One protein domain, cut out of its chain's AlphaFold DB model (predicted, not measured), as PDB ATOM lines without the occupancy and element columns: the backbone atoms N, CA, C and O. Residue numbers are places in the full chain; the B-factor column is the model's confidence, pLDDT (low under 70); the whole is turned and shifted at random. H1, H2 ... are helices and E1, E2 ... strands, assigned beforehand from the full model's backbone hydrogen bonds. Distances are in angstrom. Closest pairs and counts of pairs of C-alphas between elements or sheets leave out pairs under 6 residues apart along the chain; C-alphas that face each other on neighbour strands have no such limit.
ATOM      1  N   ARG A  11      15.037 -36.844  16.250       93.38
ATOM      2  CA  ARG A  11      13.587 -36.720  16.064       93.38
ATOM      3  C   ARG A  11      13.164 -35.260  15.952       93.38
ATOM      4  O   ARG A  11      13.691 -34.385  16.638       93.38
ATOM      5  N   THR A  12      12.180 -34.988  15.102       95.25
ATOM      6  CA  THR A  12      11.576 -33.656  14.996       95.25
ATOM      7  C   THR A  12      10.489 -33.496  16.051       95.25
ATOM      8  O   THR A  12       9.556 -34.290  16.105       95.25
ATOM      9  N   ILE A  13      10.598 -32.446  16.864       96.12
ATOM     10  CA  ILE A  13       9.602 -32.067  17.874       96.12
ATOM     11  C   ILE A  13       8.606 -31.063  17.283       96.12
ATOM     12  O   ILE A  13       7.402 -31.172  17.501       96.12
ATOM     13  N   LEU A  14       9.105 -30.084  16.524       95.88
ATOM     14  CA  LEU A  14       8.299 -29.037  15.901       95.88
ATOM     15  C   LEU A  14       8.803 -28.779  14.486       95.88
ATOM     16  O   LEU A  14       9.979 -28.477  14.285       95.88
ATOM     17  N   LEU A  15       7.904 -28.888  13.509       92.25
ATOM     18  CA  LEU A  15       8.202 -28.546  12.123       92.25
ATOM     19  C   LEU A  15       8.120 -27.027  11.917       92.25
ATOM     20  O   LEU A  15       7.186 -26.395  12.422       92.25
ATOM     21  N   PRO A  16       9.038 -26.438  11.132       91.31
ATOM     22  CA  PRO A  16       9.024 -25.009  10.878       91.31
ATOM     23  C   PRO A  16       7.828 -24.614  10.010       91.31
ATOM     24  O   PRO A  16       7.424 -25.329   9.090       91.31
ATOM     25  N   SER A  17       7.303 -23.414  10.248       88.81
ATOM     26  CA  SER A  17       6.271 -22.824   9.400       88.81
ATOM     27  C   SER A  17       6.489 -21.327   9.221       88.81
ATOM     28  O   SER A  17       6.098 -20.506  10.056       88.81
ATOM     29  N   ALA A  18       7.096 -20.967   8.087       82.94
ATOM     30  CA  ALA A  18       7.402 -19.581   7.740       82.94
ATOM     31  C   ALA A  18       6.177 -18.639   7.771       82.94
ATOM     32  O   ALA A  18       6.295 -17.563   8.356       82.94
ATOM     33  N   PRO A  19       4.984 -19.015   7.254       83.06
ATOM     34  CA  PRO A  19       3.802 -18.139   7.286       83.06
ATOM     35  C   PRO A  19       3.284 -17.790   8.691       83.06
ATOM     36  O   PRO A  19       2.444 -16.893   8.832       83.06
ATOM     37  N   PHE A  20       3.738 -18.517   9.715       78.88
ATOM     38  CA  PHE A  20       3.297 -18.368  11.102       78.88
ATOM     39  C   PHE A  20       4.432 -18.021  12.066       78.88
ATOM     40  O   PHE A  20       4.190 -17.946  13.268       78.88
ATOM     41  N   GLY A  21       5.651 -17.793  11.569       84.44
ATOM     42  CA  GLY A  21       6.778 -17.478  12.443       84.44
ATOM     43  C   GLY A  21       7.279 -18.671  13.275       84.44
ATOM     44  O   GLY A  21       8.028 -18.458  14.223       84.44
ATOM     45  N   ILE A  22       6.861 -19.902  12.955       91.06
ATOM     46  CA  ILE A  22       7.137 -21.098  13.766       91.06
ATOM     47  C   ILE A  22       8.542 -21.637  13.434       91.06
ATOM     48  O   ILE A  22       8.807 -21.912  12.256       91.06
ATOM     49  N   PRO A  23       9.441 -21.788  14.428       94.38
ATOM     50  CA  PRO A  23      10.782 -22.330  14.237       94.38
ATOM     51  C   PRO A  23      10.761 -23.856  14.092       94.38
ATOM     52  O   PRO A  23       9.751 -24.510  14.343       94.38
ATOM     53  N   GLU A  24      11.899 -24.431  13.724       95.69
ATOM     54  CA  GLU A  24      12.109 -25.876  13.814       95.69
ATOM     55  C   GLU A  24      12.708 -26.232  15.176       95.69
ATOM     56  O   GLU A  24      13.609 -25.541  15.663       95.69
ATOM     57  N   VAL A  25      12.225 -27.326  15.768       97.38
ATOM     58  CA  VAL A  25      12.799 -27.917  16.982       97.38
ATOM     59  C   VAL A  25      13.054 -29.396  16.738       97.38
ATOM     60  O   VAL A  25      12.146 -30.134  16.341       97.38
ATOM     61  N   THR A  26      14.274 -29.841  17.011       96.94
ATOM     62  CA  THR A  26      14.667 -31.253  16.939       96.94
ATOM     63  C   THR A  26      15.353 -31.680  18.229       96.94
ATOM     64  O   THR A  26      15.968 -30.863  18.910       96.94
ATOM     65  N   ALA A  27      15.252 -32.961  18.559       96.19
ATOM     66  CA  ALA A  27      16.013 -33.606  19.622       96.19
ATOM     67  C   ALA A  27      16.943 -34.647  19.008       96.19
ATOM     68  O   ALA A  27      16.572 -35.306  18.041       96.19
ATOM     69  N   ASN A  28      18.137 -34.777  19.570       95.06
ATOM     70  CA  ASN A  28      19.108 -35.815  19.277       95.06
ATOM     71  C   ASN A  28      19.345 -36.607  20.564       95.06
ATOM     72  O   ASN A  28      20.144 -36.213  21.416       95.06
ATOM     73  N   ASP A  29      18.609 -37.708  20.700       90.75
ATOM     74  CA  ASP A  29      18.592 -38.537  21.905       90.75
ATOM     75  C   ASP A  29      19.944 -39.246  22.122       90.75
ATOM     76  O   ASP A  29      20.318 -39.515  23.261       90.75
ATOM     77  N   ALA A  30      20.704 -39.507  21.050       90.12
ATOM     78  CA  ALA A  30      22.020 -40.145  21.133       90.12
ATOM     79  C   ALA A  30      23.075 -39.220  21.759       90.12
ATOM     80  O   ALA A  30      23.874 -39.665  22.580       90.12
ATOM     81  N   ASP A  31      23.034 -37.933  21.406       91.69
ATOM     82  CA  ASP A  31      23.971 -36.926  21.917       91.69
ATOM     83  C   ASP A  31      23.439 -36.193  23.162       91.69
ATOM     84  O   ASP A  31      24.133 -35.350  23.728       91.69
ATOM     85  N   GLY A  32      22.198 -36.465  23.586       94.25
ATOM     86  CA  GLY A  32      21.557 -35.775  24.710       94.25
ATOM     87  C   GLY A  32      21.381 -34.271  24.471       94.25
ATOM     88  O   GLY A  32      21.442 -33.476  25.414       94.25
ATOM     89  N   THR A  33      21.182 -33.862  23.214       96.62
ATOM     90  CA  THR A  33      21.052 -32.454  22.804       96.62
ATOM     91  C   THR A  33      19.736 -32.183  22.089       96.62
ATOM     92  O   THR A  33      19.113 -33.070  21.515       96.62
ATOM     93  N   TRP A  34      19.300 -30.931  22.085       97.06
ATOM     94  CA  TRP A  34      18.188 -30.474  21.261       97.06
ATOM     95  C   TRP A  34      18.564 -29.169  20.572       97.06
ATOM     96  O   TRP A  34      19.483 -28.464  20.993       97.06
ATOM     97  N   SER A  35      17.885 -28.861  19.475       96.94
ATOM     98  CA  SER A  35      18.210 -27.700  18.659       96.94
ATOM     99  C   SER A  35      16.977 -26.870  18.336       96.94
ATOM    100  O   SER A  35      15.885 -27.407  18.136       96.94
ATOM    101  N   LEU A  36      17.168 -25.552  18.293       96.62
ATOM    102  CA  LEU A  36      16.165 -24.561  17.926       96.62
ATOM    103  C   LEU A  36      16.668 -23.782  16.713       96.62
ATOM    104  O   LEU A  36      17.589 -22.968  16.817       96.62
ATOM    105  N   ARG A  37      16.028 -23.975  15.561       95.25
ATOM    106  CA  ARG A  37      16.313 -23.186  14.360       95.25
ATOM    107  C   ARG A  37      15.243 -22.124  14.168       95.25
ATOM    108  O   ARG A  37      14.130 -22.400  13.715       95.25
ATOM    109  N   LYS A  38      15.596 -20.881  14.496       89.56
ATOM    110  CA  LYS A  38      14.761 -19.705  14.217       89.56
ATOM    111  C   LYS A  38      14.623 -19.511  12.706       89.56
ATOM    112  O   LYS A  38      15.560 -19.756  11.948       89.56
ATOM    113  N   LEU A  39      13.458 -19.043  12.263       84.25
ATOM    114  CA  LEU A  39      13.234 -18.749  10.847       84.25
ATOM    115  C   LEU A  39      14.242 -17.716  10.335       84.25
ATOM    116  O   LEU A  39      14.503 -16.711  10.991       84.25
ATOM    117  N   GLY A  40      14.794 -17.974   9.152       82.31
ATOM    118  CA  GLY A  40      15.815 -17.122   8.541       82.31
ATOM    119  C   GLY A  40      17.225 -17.297   9.115       82.31
ATOM    120  O   GLY A  40      18.155 -16.732   8.549       82.31
ATOM    121  N   ASN A  41      17.412 -18.098  10.173       86.69
ATOM    122  CA  ASN A  41      18.738 -18.456  10.669       86.69
ATOM    123  C   ASN A  41      19.168 -19.826  10.103       86.69
ATOM    124  O   ASN A  41      18.511 -20.831  10.391       86.69
ATOM    125  N   PRO A  42      20.246 -19.903   9.299       83.94
ATOM    126  CA  PRO A  42      20.711 -21.172   8.743       83.94
ATOM    127  C   PRO A  42      21.298 -22.111   9.808       83.94
ATOM    128  O   PRO A  42      21.240 -23.332   9.644       83.94
ATOM    129  N   GLN A  43      21.847 -21.567  10.897       91.50
ATOM    130  CA  GLN A  43      22.446 -22.354  11.972       91.50
ATOM    131  C   GLN A  43      21.480 -22.456  13.161       91.50
ATOM    132  O   GLN A  43      20.988 -21.431  13.632       91.50
ATOM    133  N   PRO A  44      21.162 -23.676  13.633       93.94
ATOM    134  CA  PRO A  44      20.355 -23.840  14.831       93.94
ATOM    135  C   PRO A  44      21.168 -23.509  16.087       93.94
ATOM    136  O   PRO A  44      22.352 -23.836  16.169       93.94
ATOM    137  N   ASP A  45      20.503 -22.928  17.082       95.06
ATOM    138  CA  ASP A  45      21.028 -22.869  18.444       95.06
ATOM    139  C   ASP A  45      20.925 -24.290  19.039       95.06
ATOM    140  O   ASP A  45      19.866 -24.915  18.934       95.06
ATOM    141  N   VAL A  46      22.001 -24.823  19.627       96.25
ATOM    142  CA  VAL A  46      22.047 -26.187  20.190       96.25
ATOM    143  C   VAL A  46      22.219 -26.119  21.702       96.25
ATOM    144  O   VAL A  46      23.051 -25.367  22.203       96.25
ATOM    145  N   TYR A  47      21.448 -26.931  22.417       96.12
ATOM    146  CA  TYR A  47      21.375 -26.957  23.874       96.12
ATOM    147  C   TYR A  47      21.484 -28.395  24.380       96.12
ATOM    148  O   TYR A  47      21.041 -29.333  23.710       96.12
ATOM    149  N   ALA A  48      22.012 -28.586  25.589       96.06
ATOM    150  CA  ALA A  48      21.927 -29.885  26.246       96.06
ATOM    151  C   ALA A  48      20.499 -30.118  26.765       96.06
ATOM    152  O   ALA A  48      19.865 -29.219  27.322       96.06
ATOM    153  N   MET A  49      19.988 -31.344  26.638       96.12
ATOM    154  CA  MET A  49      18.712 -31.728  27.261       96.12
ATOM    155  C   MET A  49      18.785 -31.616  28.785       96.12
ATOM    156  O   MET A  49      17.813 -31.231  29.432       96.12
ATOM    157  N   ALA A  50      19.964 -31.898  29.348       95.06
ATOM    158  CA  ALA A  50      20.223 -31.781  30.774       95.06
ATOM    159  C   ALA A  50      20.023 -30.356  31.300       95.06
ATOM    160  O   ALA A  50      19.672 -30.214  32.466       95.06
ATOM    161  N   ASP A  51      20.150 -29.324  30.465       95.44
ATOM    162  CA  ASP A  51      19.965 -27.932  30.881       95.44
ATOM    163  C   ASP A  51      18.495 -27.526  30.975       95.44
ATOM    164  O   ASP A  51      18.192 -26.456  31.498       95.44
ATOM    165  N   VAL A  52      17.555 -28.354  30.519       95.62
ATOM    166  CA  VAL A  52      16.129 -28.042  30.629       95.62
ATOM    167  C   VAL A  52      15.655 -28.309  32.060       95.62
ATOM    168  O   VAL A  52      15.707 -29.431  32.567       95.62
ATOM    169  N   ALA A  53      15.172 -27.260  32.729       94.62
ATOM    170  CA  ALA A  53      14.611 -27.335  34.078       94.62
ATOM    171  C   ALA A  53      13.087 -27.497  34.073       94.62
ATOM    172  O   ALA A  53      12.518 -28.123  34.969       94.62
ATOM    173  N   GLY A  54      12.420 -26.917  33.075       95.19
ATOM    174  CA  GLY A  54      10.969 -26.923  32.979       95.19
ATOM    175  C   GLY A  54      10.472 -26.373  31.653       95.19
ATOM    176  O   GLY A  54      11.193 -25.694  30.927       95.19
ATOM    177  N   CYS A  55       9.214 -26.665  31.351       96.75
ATOM    178  CA  CYS A  55       8.570 -26.253  30.118       96.75
ATOM    179  C   CYS A  55       7.089 -25.960  30.376       96.75
ATOM    180  O   CYS A  55       6.409 -26.728  31.064       96.75
ATOM    181  N   ALA A  56       6.581 -24.846  29.849       97.44
ATOM    182  CA  ALA A  56       5.186 -24.450  30.001       97.44
ATOM    183  C   ALA A  56       4.614 -23.896  28.696       97.44
ATOM    184  O   ALA A  56       5.221 -23.047  28.049       97.44
ATOM    185  N   VAL A  57       3.400 -24.325  28.351       97.69
ATOM    186  CA  VAL A  57       2.607 -23.658  27.314       97.69
ATOM    187  C   VAL A  57       2.031 -22.380  27.913       97.69
ATOM    188  O   VAL A  57       1.459 -22.393  29.007       97.69
ATOM    189  N   LYS A  58       2.210 -21.272  27.204       95.94
ATOM    190  CA  LYS A  58       1.761 -19.941  27.593       95.94
ATOM    191  C   LYS A  58       1.014 -19.295  26.440       95.94
ATOM    192  O   LYS A  58       1.193 -19.634  25.270       95.94
ATOM    193  N   GLU A  59       0.174 -18.341  26.794       94.25
ATOM    194  CA  GLU A  59      -0.597 -17.562  25.844       94.25
ATOM    195  C   GLU A  59      -0.118 -16.127  25.881       94.25
ATOM    196  O   GLU A  59       0.190 -15.582  26.942       94.25
ATOM    197  N   LEU A  60      -0.064 -15.517  24.704       89.50
ATOM    198  CA  LEU A  60       0.119 -14.085  24.596       89.50
ATOM    199  C   LEU A  60      -1.256 -13.432  24.712       89.50
ATOM    200  O   LEU A  60      -2.153 -13.742  23.928       89.50
ATOM    201  N   GLU A  61      -1.438 -12.539  25.675       85.38
ATOM    202  CA  GLU A  61      -2.687 -11.793  25.814       85.38
ATOM    203  C   GLU A  61      -2.840 -10.758  24.692       85.38
ATOM    204  O   GLU A  61      -1.864 -10.187  24.204       85.38
ATOM    205  N   CYS A  62      -4.077 -10.510  24.260       79.00
ATOM    206  CA  CYS A  62      -4.345  -9.446  23.295       79.00
ATOM    207  C   CYS A  62      -4.103  -8.066  23.924       79.00
ATOM    208  O   CYS A  62      -4.491  -7.811  25.066       79.00
ATOM    209  N   GLU A  63      -3.508  -7.144  23.164       67.88
ATOM    210  CA  GLU A  63      -3.354  -5.750  23.590       67.88
ATOM    211  C   GLU A  63      -4.724  -5.100  23.863       67.88
ATOM    212  O   GLU A  63      -5.666  -5.238  23.078       67.88
ATOM    213  N   ALA A  99     -11.690 -13.569  26.025       85.50
ATOM    214  CA  ALA A  99     -12.168 -14.616  25.118       85.50
ATOM    215  C   ALA A  99     -11.197 -14.940  23.970       85.50
ATOM    216  O   ALA A  99     -11.427 -15.904  23.231       85.50
ATOM    217  N   TYR A 100     -10.141 -14.144  23.817       88.69
ATOM    218  CA  TYR A 100      -9.123 -14.287  22.794       88.69
ATOM    219  C   TYR A 100      -7.727 -14.240  23.412       88.69
ATOM    220  O   TYR A 100      -7.513 -13.529  24.389       88.69
ATOM    221  N   CYS A 101      -6.788 -14.958  22.805       90.75
ATOM    222  CA  CYS A 101      -5.356 -14.742  22.981       90.75
ATOM    223  C   CYS A 101      -4.750 -14.282  21.647       90.75
ATOM    224  O   CYS A 101      -5.266 -14.610  20.578       90.75
ATOM    225  N   ALA A 102      -3.669 -13.508  21.696       89.38
ATOM    226  CA  ALA A 102      -2.914 -13.041  20.534       89.38
ATOM    227  C   ALA A 102      -1.960 -14.106  19.974       89.38
ATOM    228  O   ALA A 102      -1.446 -13.948  18.867       89.38
ATOM    229  N   GLY A 103      -1.730 -15.183  20.722       91.81
ATOM    230  CA  GLY A 103      -0.884 -16.282  20.295       91.81
ATOM    231  C   GLY A 103      -0.657 -17.312  21.392       91.81
ATOM    232  O   GLY A 103      -1.097 -17.146  22.531       91.81
ATOM    233  N   VAL A 104       0.054 -18.371  21.025       95.12
ATOM    234  CA  VAL A 104       0.471 -19.462  21.910       95.12
ATOM    235  C   VAL A 104       1.959 -19.699  21.702       95.12
ATOM    236  O   VAL A 104       2.443 -19.737  20.567       95.12
ATOM    237  N   TYR A 105       2.692 -19.852  22.795       95.94
ATOM    238  CA  TYR A 105       4.124 -20.115  22.779       95.94
ATOM    239  C   TYR A 105       4.503 -21.109  23.871       95.94
ATOM    240  O   TYR A 105       3.784 -21.302  24.852       95.94
ATOM    241  N   LEU A 106       5.646 -21.751  23.683       97.50
ATOM    242  CA  LEU A 106       6.287 -22.568  24.695       97.50
ATOM    243  C   LEU A 106       7.361 -21.735  25.386       97.50
ATOM    244  O   LEU A 106       8.201 -21.126  24.725       97.50
ATOM    245  N   GLU A 107       7.331 -21.712  26.709       97.56
ATOM    246  CA  GLU A 107       8.380 -21.135  27.538       97.56
ATOM    247  C   GLU A 107       9.222 -22.271  28.121       97.56
ATOM    248  O   GLU A 107       8.731 -23.071  28.924       97.56
ATOM    249  N   VAL A 108      10.489 -22.342  27.717       97.12
ATOM    250  CA  VAL A 108      11.455 -23.328  28.209       97.12
ATOM    251  C   VAL A 108      12.354 -22.644  29.233       97.12
ATOM    252  O   VAL A 108      13.042 -21.667  28.938       97.12
ATOM    253  N   THR A 109      12.321 -23.153  30.460       96.19
ATOM    254  CA  THR A 109      13.168 -22.689  31.560       96.19
ATOM    255  C   THR A 109      14.432 -23.532  31.593       96.19
ATOM    256  O   THR A 109      14.354 -24.761  31.670       96.19
ATOM    257  N   LEU A 110      15.583 -22.869  31.542       94.69
ATOM    258  CA  LEU A 110      16.888 -23.507  31.671       94.69
ATOM    259  C   LEU A 110      17.286 -23.630  33.151       94.69
ATOM    260  O   LEU A 110      16.744 -22.932  34.008       94.69
ATOM    261  N   ARG A 111      18.196 -24.555  33.469       93.00
ATOM    262  CA  ARG A 111      18.679 -24.805  34.838       93.00
ATOM    263  C   ARG A 111      19.554 -23.691  35.372       93.00
ATOM    264  O   ARG A 111      19.542 -23.476  36.580       93.00
ATOM    265  N   ASP A 112      20.298 -23.016  34.501       91.81
ATOM    266  CA  ASP A 112      21.002 -21.799  34.875       91.81
ATOM    267  C   ASP A 112      19.969 -20.694  35.159       91.81
ATOM    268  O   ASP A 112      19.288 -20.248  34.231       91.81
ATOM    269  N   PRO A 113      19.822 -20.236  36.416       83.62
ATOM    270  CA  PRO A 113      18.854 -19.202  36.760       83.62
ATOM    271  C   PRO A 113      19.212 -17.825  36.182       83.62
ATOM    272  O   PRO A 113      18.351 -16.945  36.169       83.62
ATOM    273  N   ALA A 114      20.458 -17.615  35.741       88.56
ATOM    274  CA  ALA A 114      20.877 -16.388  35.068       88.56
ATOM    275  C   ALA A 114      20.554 -16.399  33.565       88.56
ATOM    276  O   ALA A 114      20.559 -15.338  32.937       88.56
ATOM    277  N   ALA A 115      20.265 -17.571  32.987       87.69
ATOM    278  CA  ALA A 115      19.913 -17.686  31.584       87.69
ATOM    279  C   ALA A 115      18.489 -17.177  31.324       87.69
ATOM    280  O   ALA A 115      17.548 -17.438  32.080       87.69
ATOM    281  N   GLU A 116      18.319 -16.459  30.215       89.62
ATOM    282  CA  GLU A 116      16.996 -16.046  29.763       89.62
ATOM    283  C   GLU A 116      16.167 -17.273  29.363       89.62
ATOM    284  O   GLU A 116      16.671 -18.241  28.783       89.62
ATOM    285  N   LYS A 117      14.867 -17.238  29.667       92.06
ATOM    286  CA  LYS A 117      13.948 -18.287  29.227       92.06
ATOM    287  C   LYS A 117      13.837 -18.280  27.709       92.06
ATOM    288  O   LYS A 117      13.677 -17.229  27.090       92.06
ATOM    289  N   LEU A 118      13.826 -19.464  27.111       94.62
ATOM    290  CA  LEU A 118      13.642 -19.587  25.672       94.62
ATOM    291  C   LEU A 118      12.150 -19.557  25.345       94.62
ATOM    292  O   LEU A 118      11.362 -20.331  25.891       94.62
ATOM    293  N   VAL A 119      11.772 -18.673  24.426       94.56
ATOM    294  CA  VAL A 119      10.401 -18.540  23.928       94.56
ATOM    295  C   VAL A 119      10.320 -19.137  22.526       94.56
ATOM    296  O   VAL A 119      10.948 -18.641  21.591       94.56
ATOM    297  N   ILE A 120       9.529 -20.198  22.378       95.25
ATOM    298  CA  ILE A 120       9.306 -20.896  21.107       95.25
ATOM    299  C   ILE A 120       7.869 -20.607  20.654       95.25
ATOM    300  O   ILE A 120       6.927 -21.126  21.257       95.25
ATOM    301  N   PRO A 121       7.650 -19.772  19.624       93.94
ATOM    302  CA  PRO A 121       6.302 -19.473  19.161       93.94
ATOM    303  C   PRO A 121       5.681 -20.702  18.490       93.94
ATOM    304  O   PRO A 121       6.285 -21.319  17.614       93.94
ATOM    305  N   LEU A 122       4.454 -21.037  18.890       94.06
ATOM    306  CA  LEU A 122       3.681 -22.157  18.339       94.06
ATOM    307  C   LEU A 122       2.518 -21.661  17.476       94.06
ATOM    308  O   LEU A 122       2.099 -22.329  16.535       94.06
ATOM    309  N   TRP A 123       2.001 -20.471  17.786       93.00
ATOM    310  CA  TRP A 123       0.966 -19.806  17.014       93.00
ATOM    311  C   TRP A 123       1.028 -18.290  17.210       93.00
ATOM    312  O   TRP A 123       0.854 -17.799  18.321       93.00
ATOM    313  N   GLY A 124       1.250 -17.535  16.132       87.50
ATOM    314  CA  GLY A 124       1.440 -16.076  16.176       87.50
ATOM    315  C   GLY A 124       0.221 -15.242  15.773       87.50
ATOM    316  O   GLY A 124       0.394 -14.150  15.236       87.50
ATOM    317  N   ARG A 125      -1.005 -15.765  15.906       87.25
ATOM    318  CA  ARG A 125      -2.234 -15.055  15.503       87.25
ATOM    319  C   ARG A 125      -3.307 -15.108  16.580       87.25
ATOM    320  O   ARG A 125      -3.347 -16.032  17.385       87.25
ATOM    321  N   GLU A 126      -4.238 -14.160  16.501       90.31
ATOM    322  CA  GLU A 126      -5.422 -14.127  17.355       90.31
ATOM    323  C   GLU A 126      -6.218 -15.442  17.279       90.31
ATOM    324  O   GLU A 126      -6.538 -15.935  16.192       90.31
ATOM    325  N   LEU A 127      -6.569 -15.986  18.445       91.06
ATOM    326  CA  LEU A 127      -7.389 -17.182  18.600       91.06
ATOM    327  C   LEU A 127      -8.494 -16.946  19.615       91.06
ATOM    328  O   LEU A 127      -8.247 -16.500  20.729       91.06
ATOM    329  N   LYS A 128      -9.719 -17.337  19.260       91.50
ATOM    330  CA  LYS A 128     -10.846 -17.368  20.196       91.50
ATOM    331  C   LYS A 128     -10.767 -18.632  21.053       91.50
ATOM    332  O   LYS A 128     -10.893 -19.726  20.500       91.50
ATOM    333  N   ARG A 129     -10.674 -18.504  22.378       91.81
ATOM    334  CA  ARG A 129     -10.504 -19.618  23.341       91.81
ATOM    335  C   ARG A 129     -11.625 -20.668  23.308       91.81
ATOM    336  O   ARG A 129     -11.416 -21.831  23.620       91.81
ATOM    337  N   GLY A 130     -12.823 -20.281  22.868       89.88
ATOM    338  CA  GLY A 130     -13.952 -21.205  22.682       89.88
ATOM    339  C   GLY A 130     -13.981 -21.942  21.335       89.88
ATOM    340  O   GLY A 130     -14.885 -22.740  21.094       89.88
ATOM    341  N   SER A 131     -13.058 -21.648  20.416       94.56
ATOM    342  CA  SER A 131     -13.080 -22.211  19.060       94.56
ATOM    343  C   SER A 131     -12.453 -23.607  18.975       94.56
ATOM    344  O   SER A 131     -11.633 -23.998  19.805       94.56
ATOM    345  N   MET A 132     -12.810 -24.359  17.926       96.19
ATOM    346  CA  MET A 132     -12.115 -25.605  17.570       96.19
ATOM    347  C   MET A 132     -10.632 -25.368  17.271       96.19
ATOM    348  O   MET A 132      -9.797 -26.148  17.713       96.19
ATOM    349  N   ALA A 133     -10.307 -24.279  16.567       93.69
ATOM    350  CA  ALA A 133      -8.933 -23.935  16.215       93.69
ATOM    351  C   ALA A 133      -8.060 -23.729  17.461       93.69
ATOM    352  O   ALA A 133      -6.966 -24.272  17.537       93.69
ATOM    353  N   TYR A 134      -8.568 -23.017  18.474       95.25
ATOM    354  CA  TYR A 134      -7.857 -22.859  19.744       95.25
ATOM    355  C   TYR A 134      -7.579 -24.205  20.417       95.25
ATOM    356  O   TYR A 134      -6.450 -24.459  20.823       95.25
ATOM    357  N   ARG A 135      -8.580 -25.093  20.485       96.81
ATOM    358  CA  ARG A 135      -8.395 -26.430  21.068       96.81
ATOM    359  C   ARG A 135      -7.317 -27.233  20.341       96.81
ATOM    360  O   ARG A 135      -6.453 -27.789  21.003       96.81
ATOM    361  N   GLN A 136      -7.327 -27.225  19.009       95.31
ATOM    362  CA  GLN A 136      -6.312 -27.910  18.199       95.31
ATOM    363  C   GLN A 136      -4.907 -27.337  18.415       95.31
ATOM    364  O   GLN A 136      -3.939 -28.092  18.501       95.31
ATOM    365  N   VAL A 137      -4.787 -26.011  18.530       94.75
ATOM    366  CA  VAL A 137      -3.503 -25.355  18.814       94.75
ATOM    367  C   VAL A 137      -3.000 -25.726  20.208       94.75
ATOM    368  O   VAL A 137      -1.834 -26.078  20.346       94.75
ATOM    369  N   MET A 138      -3.861 -25.707  21.230       97.19
ATOM    370  CA  MET A 138      -3.477 -26.082  22.596       97.19
ATOM    371  C   MET A 138      -3.121 -27.568  22.722       97.19
ATOM    372  O   MET A 138      -2.173 -27.903  23.425       97.19
ATOM    373  N   GLU A 139      -3.831 -28.450  22.019       96.75
ATOM    374  CA  GLU A 139      -3.503 -29.879  21.939       96.75
ATOM    375  C   GLU A 139      -2.135 -30.092  21.277       96.75
ATOM    376  O   GLU A 139      -1.268 -30.750  21.848       96.75
ATOM    377  N   SER A 140      -1.896 -29.444  20.133       93.81
ATOM    378  CA  SER A 140      -0.600 -29.497  19.441       93.81
ATOM    379  C   SER A 140       0.533 -28.946  20.313       93.81
ATOM    380  O   SER A 140       1.613 -29.529  20.372       93.81
ATOM    381  N   ALA A 141       0.284 -27.851  21.038       96.75
ATOM    382  CA  ALA A 141       1.229 -27.296  22.001       96.75
ATOM    383  C   ALA A 141       1.507 -28.260  23.165       96.75
ATOM    384  O   ALA A 141       2.644 -28.349  23.627       96.75
ATOM    385  N   GLY A 142       0.492 -29.010  23.600       97.62
ATOM    386  CA  GLY A 142       0.626 -30.096  24.565       97.62
ATOM    387  C   GLY A 142       1.572 -31.194  24.083       97.62
ATOM    388  O   GLY A 142       2.446 -31.603  24.842       97.62
ATOM    389  N   THR A 143       1.479 -31.605  22.816       96.19
ATOM    390  CA  THR A 143       2.401 -32.586  22.213       96.19
ATOM    391  C   THR A 143       3.846 -32.084  22.209       96.19
ATOM    392  O   THR A 143       4.754 -32.812  22.605       96.19
ATOM    393  N   VAL A 144       4.070 -30.824  21.819       96.62
ATOM    394  CA  VAL A 144       5.413 -30.217  21.849       96.62
ATOM    395  C   VAL A 144       5.943 -30.165  23.283       96.62
ATOM    396  O   VAL A 144       7.083 -30.549  23.528       96.62
ATOM    397  N   LYS A 145       5.120 -29.734  24.248       97.81
ATOM    398  CA  LYS A 145       5.492 -29.705  25.669       97.81
ATOM    399  C   LYS A 145       5.848 -31.099  26.191       97.81
ATOM    400  O   LYS A 145       6.856 -31.229  26.875       97.81
ATOM    401  N   ALA A 146       5.065 -32.121  25.848       96.75
ATOM    402  CA  ALA A 146       5.311 -33.496  26.272       96.75
ATOM    403  C   ALA A 146       6.692 -33.992  25.815       96.75
ATOM    404  O   ALA A 146       7.409 -34.593  26.606       96.75
ATOM    405  N   ALA A 147       7.126 -33.639  24.600       95.75
ATOM    406  CA  ALA A 147       8.476 -33.961  24.143       95.75
ATOM    407  C   ALA A 147       9.573 -33.313  25.012       95.75
ATOM    408  O   ALA A 147      10.611 -33.930  25.240       95.75
ATOM    409  N   PHE A 148       9.357 -32.096  25.528       96.88
ATOM    410  CA  PHE A 148      10.267 -31.473  26.501       96.88
ATOM    411  C   PHE A 148      10.196 -32.124  27.881       96.88
ATOM    412  O   PHE A 148      11.234 -32.311  28.512       96.88
ATOM    413  N   ASP A 149       9.004 -32.491  28.343       96.31
ATOM    414  CA  ASP A 149       8.842 -33.203  29.611       96.31
ATOM    415  C   ASP A 149       9.574 -34.558  29.579       96.31
ATOM    416  O   ASP A 149      10.275 -34.897  30.530       96.31
ATOM    417  N   GLU A 150       9.510 -35.284  28.460       93.88
ATOM    418  CA  GLU A 150      10.270 -36.521  28.242       93.88
ATOM    419  C   GLU A 150      11.785 -36.302  28.309       93.88
ATOM    420  O   GLU A 150      12.479 -37.094  28.944       93.88
ATOM    421  N   MET A 151      12.303 -35.225  27.705       92.81
ATOM    422  CA  MET A 151      13.730 -34.876  27.800       92.81
ATOM    423  C   MET A 151      14.143 -34.640  29.262       92.81
ATOM    424  O   MET A 151      15.182 -35.130  29.705       92.81
ATOM    425  N   ILE A 152      13.303 -33.953  30.043       91.19
ATOM    426  CA  ILE A 152      13.543 -33.700  31.472       91.19
ATOM    427  C   ILE A 152      13.508 -35.007  32.279       91.19
ATOM    428  O   ILE A 152      14.335 -35.209  33.171       91.19
ATOM    429  N   GLU A 153      12.542 -35.889  32.013       89.44
ATOM    430  CA  GLU A 153      12.408 -37.169  32.716       89.44
ATOM    431  C   GLU A 153      13.505 -38.170  32.352       89.44
ATOM    432  O   GLU A 153      14.002 -38.859  33.243       89.44
ATOM    433  N   GLY A 154      13.904 -38.235  31.080       81.00
ATOM    434  CA  GLY A 154      14.987 -39.095  30.605       81.00
ATOM    435  C   GLY A 154      16.302 -38.795  31.321       81.00
ATOM    436  O   GLY A 154      16.948 -39.712  31.822       81.00
ATOM    437  N   VAL A 155      16.625 -37.509  31.495       73.50
ATOM    438  CA  VAL A 155      17.807 -37.059  32.253       73.50
ATOM    439  C   VAL A 155      17.746 -37.453  33.732       73.50
ATOM    440  O   VAL A 155      18.782 -37.665  34.344       73.50
ATOM    441  N   ARG A 156      16.559 -37.560  34.344       68.44
ATOM    442  CA  ARG A 156      16.443 -37.980  35.757       68.44
ATOM    443  C   ARG A 156      16.643 -39.483  35.966       68.44
ATOM    444  O   ARG A 156      16.820 -39.894  37.110       68.44
ATOM    445  N   ARG A 157      16.506 -40.294  34.912       66.19
ATOM    446  CA  ARG A 157      16.595 -41.764  34.982       66.19
ATOM    447  C   ARG A 157      17.986 -42.303  34.638       66.19
ATOM    448  O   ARG A 157      18.255 -43.447  35.001       66.19
ATOM    449  N   GLY A 158      18.801 -41.530  33.920       55.53
ATOM    450  CA  GLY A 158      20.211 -41.828  33.638       55.53
ATOM    451  C   GLY A 158      21.122 -41.328  34.745       55.53
ATOM    452  O   GLY A 158      22.098 -42.047  35.045       55.53
TER     453      GLY A 158
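What this domain is: This is residues 11 to 63 and 99 to 158 of the 158 residues of an uncharacterized protein of Collinsella intestinalis DSM 13280 (UniProt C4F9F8). Two antiparallel sheets stand at an angle to each other, the four-stranded E1 to E4 and the longer, strongly twisted three-stranded E5 to E7, and the long helix H1 lies in the angle between them, packing on one face of each. H1 runs along E5 and E6, and these long parts make the longest axis. The printed part has 113 residues, with seven named strands followed by one named helix; the sheet orders are E1 - E2 - E3 - E4 and E5 - E6 - E7, and the class is mixed, helices and strands. The whole is compact, with a radius of gyration of the C-alphas of 14.3 A, and spans 42 by 30 by 28 A.

How they stand to each other: Start with E1, residues 11 to 14, E2, residues 24 to 28, E3, residues 33 to 37, and E4, residues 45 to 48, a meander, each strand the antiparallel neighbour of the one before. Look for N 11 and O 27 at 2.8 A between E1 and E2, N 28 and O 33 at 2.8 A in the hairpin E2 and E3, and N 36 and O 45 at 2.8 A between E3 and E4. H1, residues 132 to 157, is on this sheet at a height over the sheet of 10.7 A, forming two layers, a helix on one face of a sheet; the closest C-alphas of E1 and H1 are those of Ile 13 and Val 144, 6.1 A apart. Next find E5, residues 52 to 61, E6, residues 100 to 110, and E7, residues 118 to 123. N 56 and O 107 are 2.9 A apart between E5 and E6, and N 106 and O 120 are 2.8 A apart in the hairpin E6 and E7. H1 is on this sheet too, again as two layers, at a height over the sheet of 9.0 A; it lies over E5 and E6 and runs along the strands, at 6 degrees to E6 on the local plane. The closest C-alphas of E5 and H1 are those of Val 52 and Ile 152, 6.3 A apart. E3 and E7 are apart, but only just, at 8.4 A. In H1 every O i to N i+4 pair is within hydrogen-bond range.

Where its parts are: Find C-alpha 11 at (13.587, -36.720, 16.064), where E1 begins; E1 to E4 measure 9.3, 13.3, 13.4 and 10.5 A from first to last C-alpha. E5 measures 25.3 A, E6 29.0 A and E7 15.4 A; E6 bends by 54 degrees at residue 103. Find C-alpha 132 at (-12.115, -25.605, 17.570); from there H1 runs 37.3 A to C-alpha 157 at (16.595, -41.764, 34.982).

The domain as a whole: The two C-alphas farthest apart, those of Glu 63 and Gly 158, are 44.2 A apart. Residues 64 to 98 are not printed, and C-alphas 63 and 99 are 12.6 A apart across this cut. Of the links that are printed whole, none is long. The mean pLDDT of the printed part is 91.6; residue 63 and residues 156 to 158 are under 70.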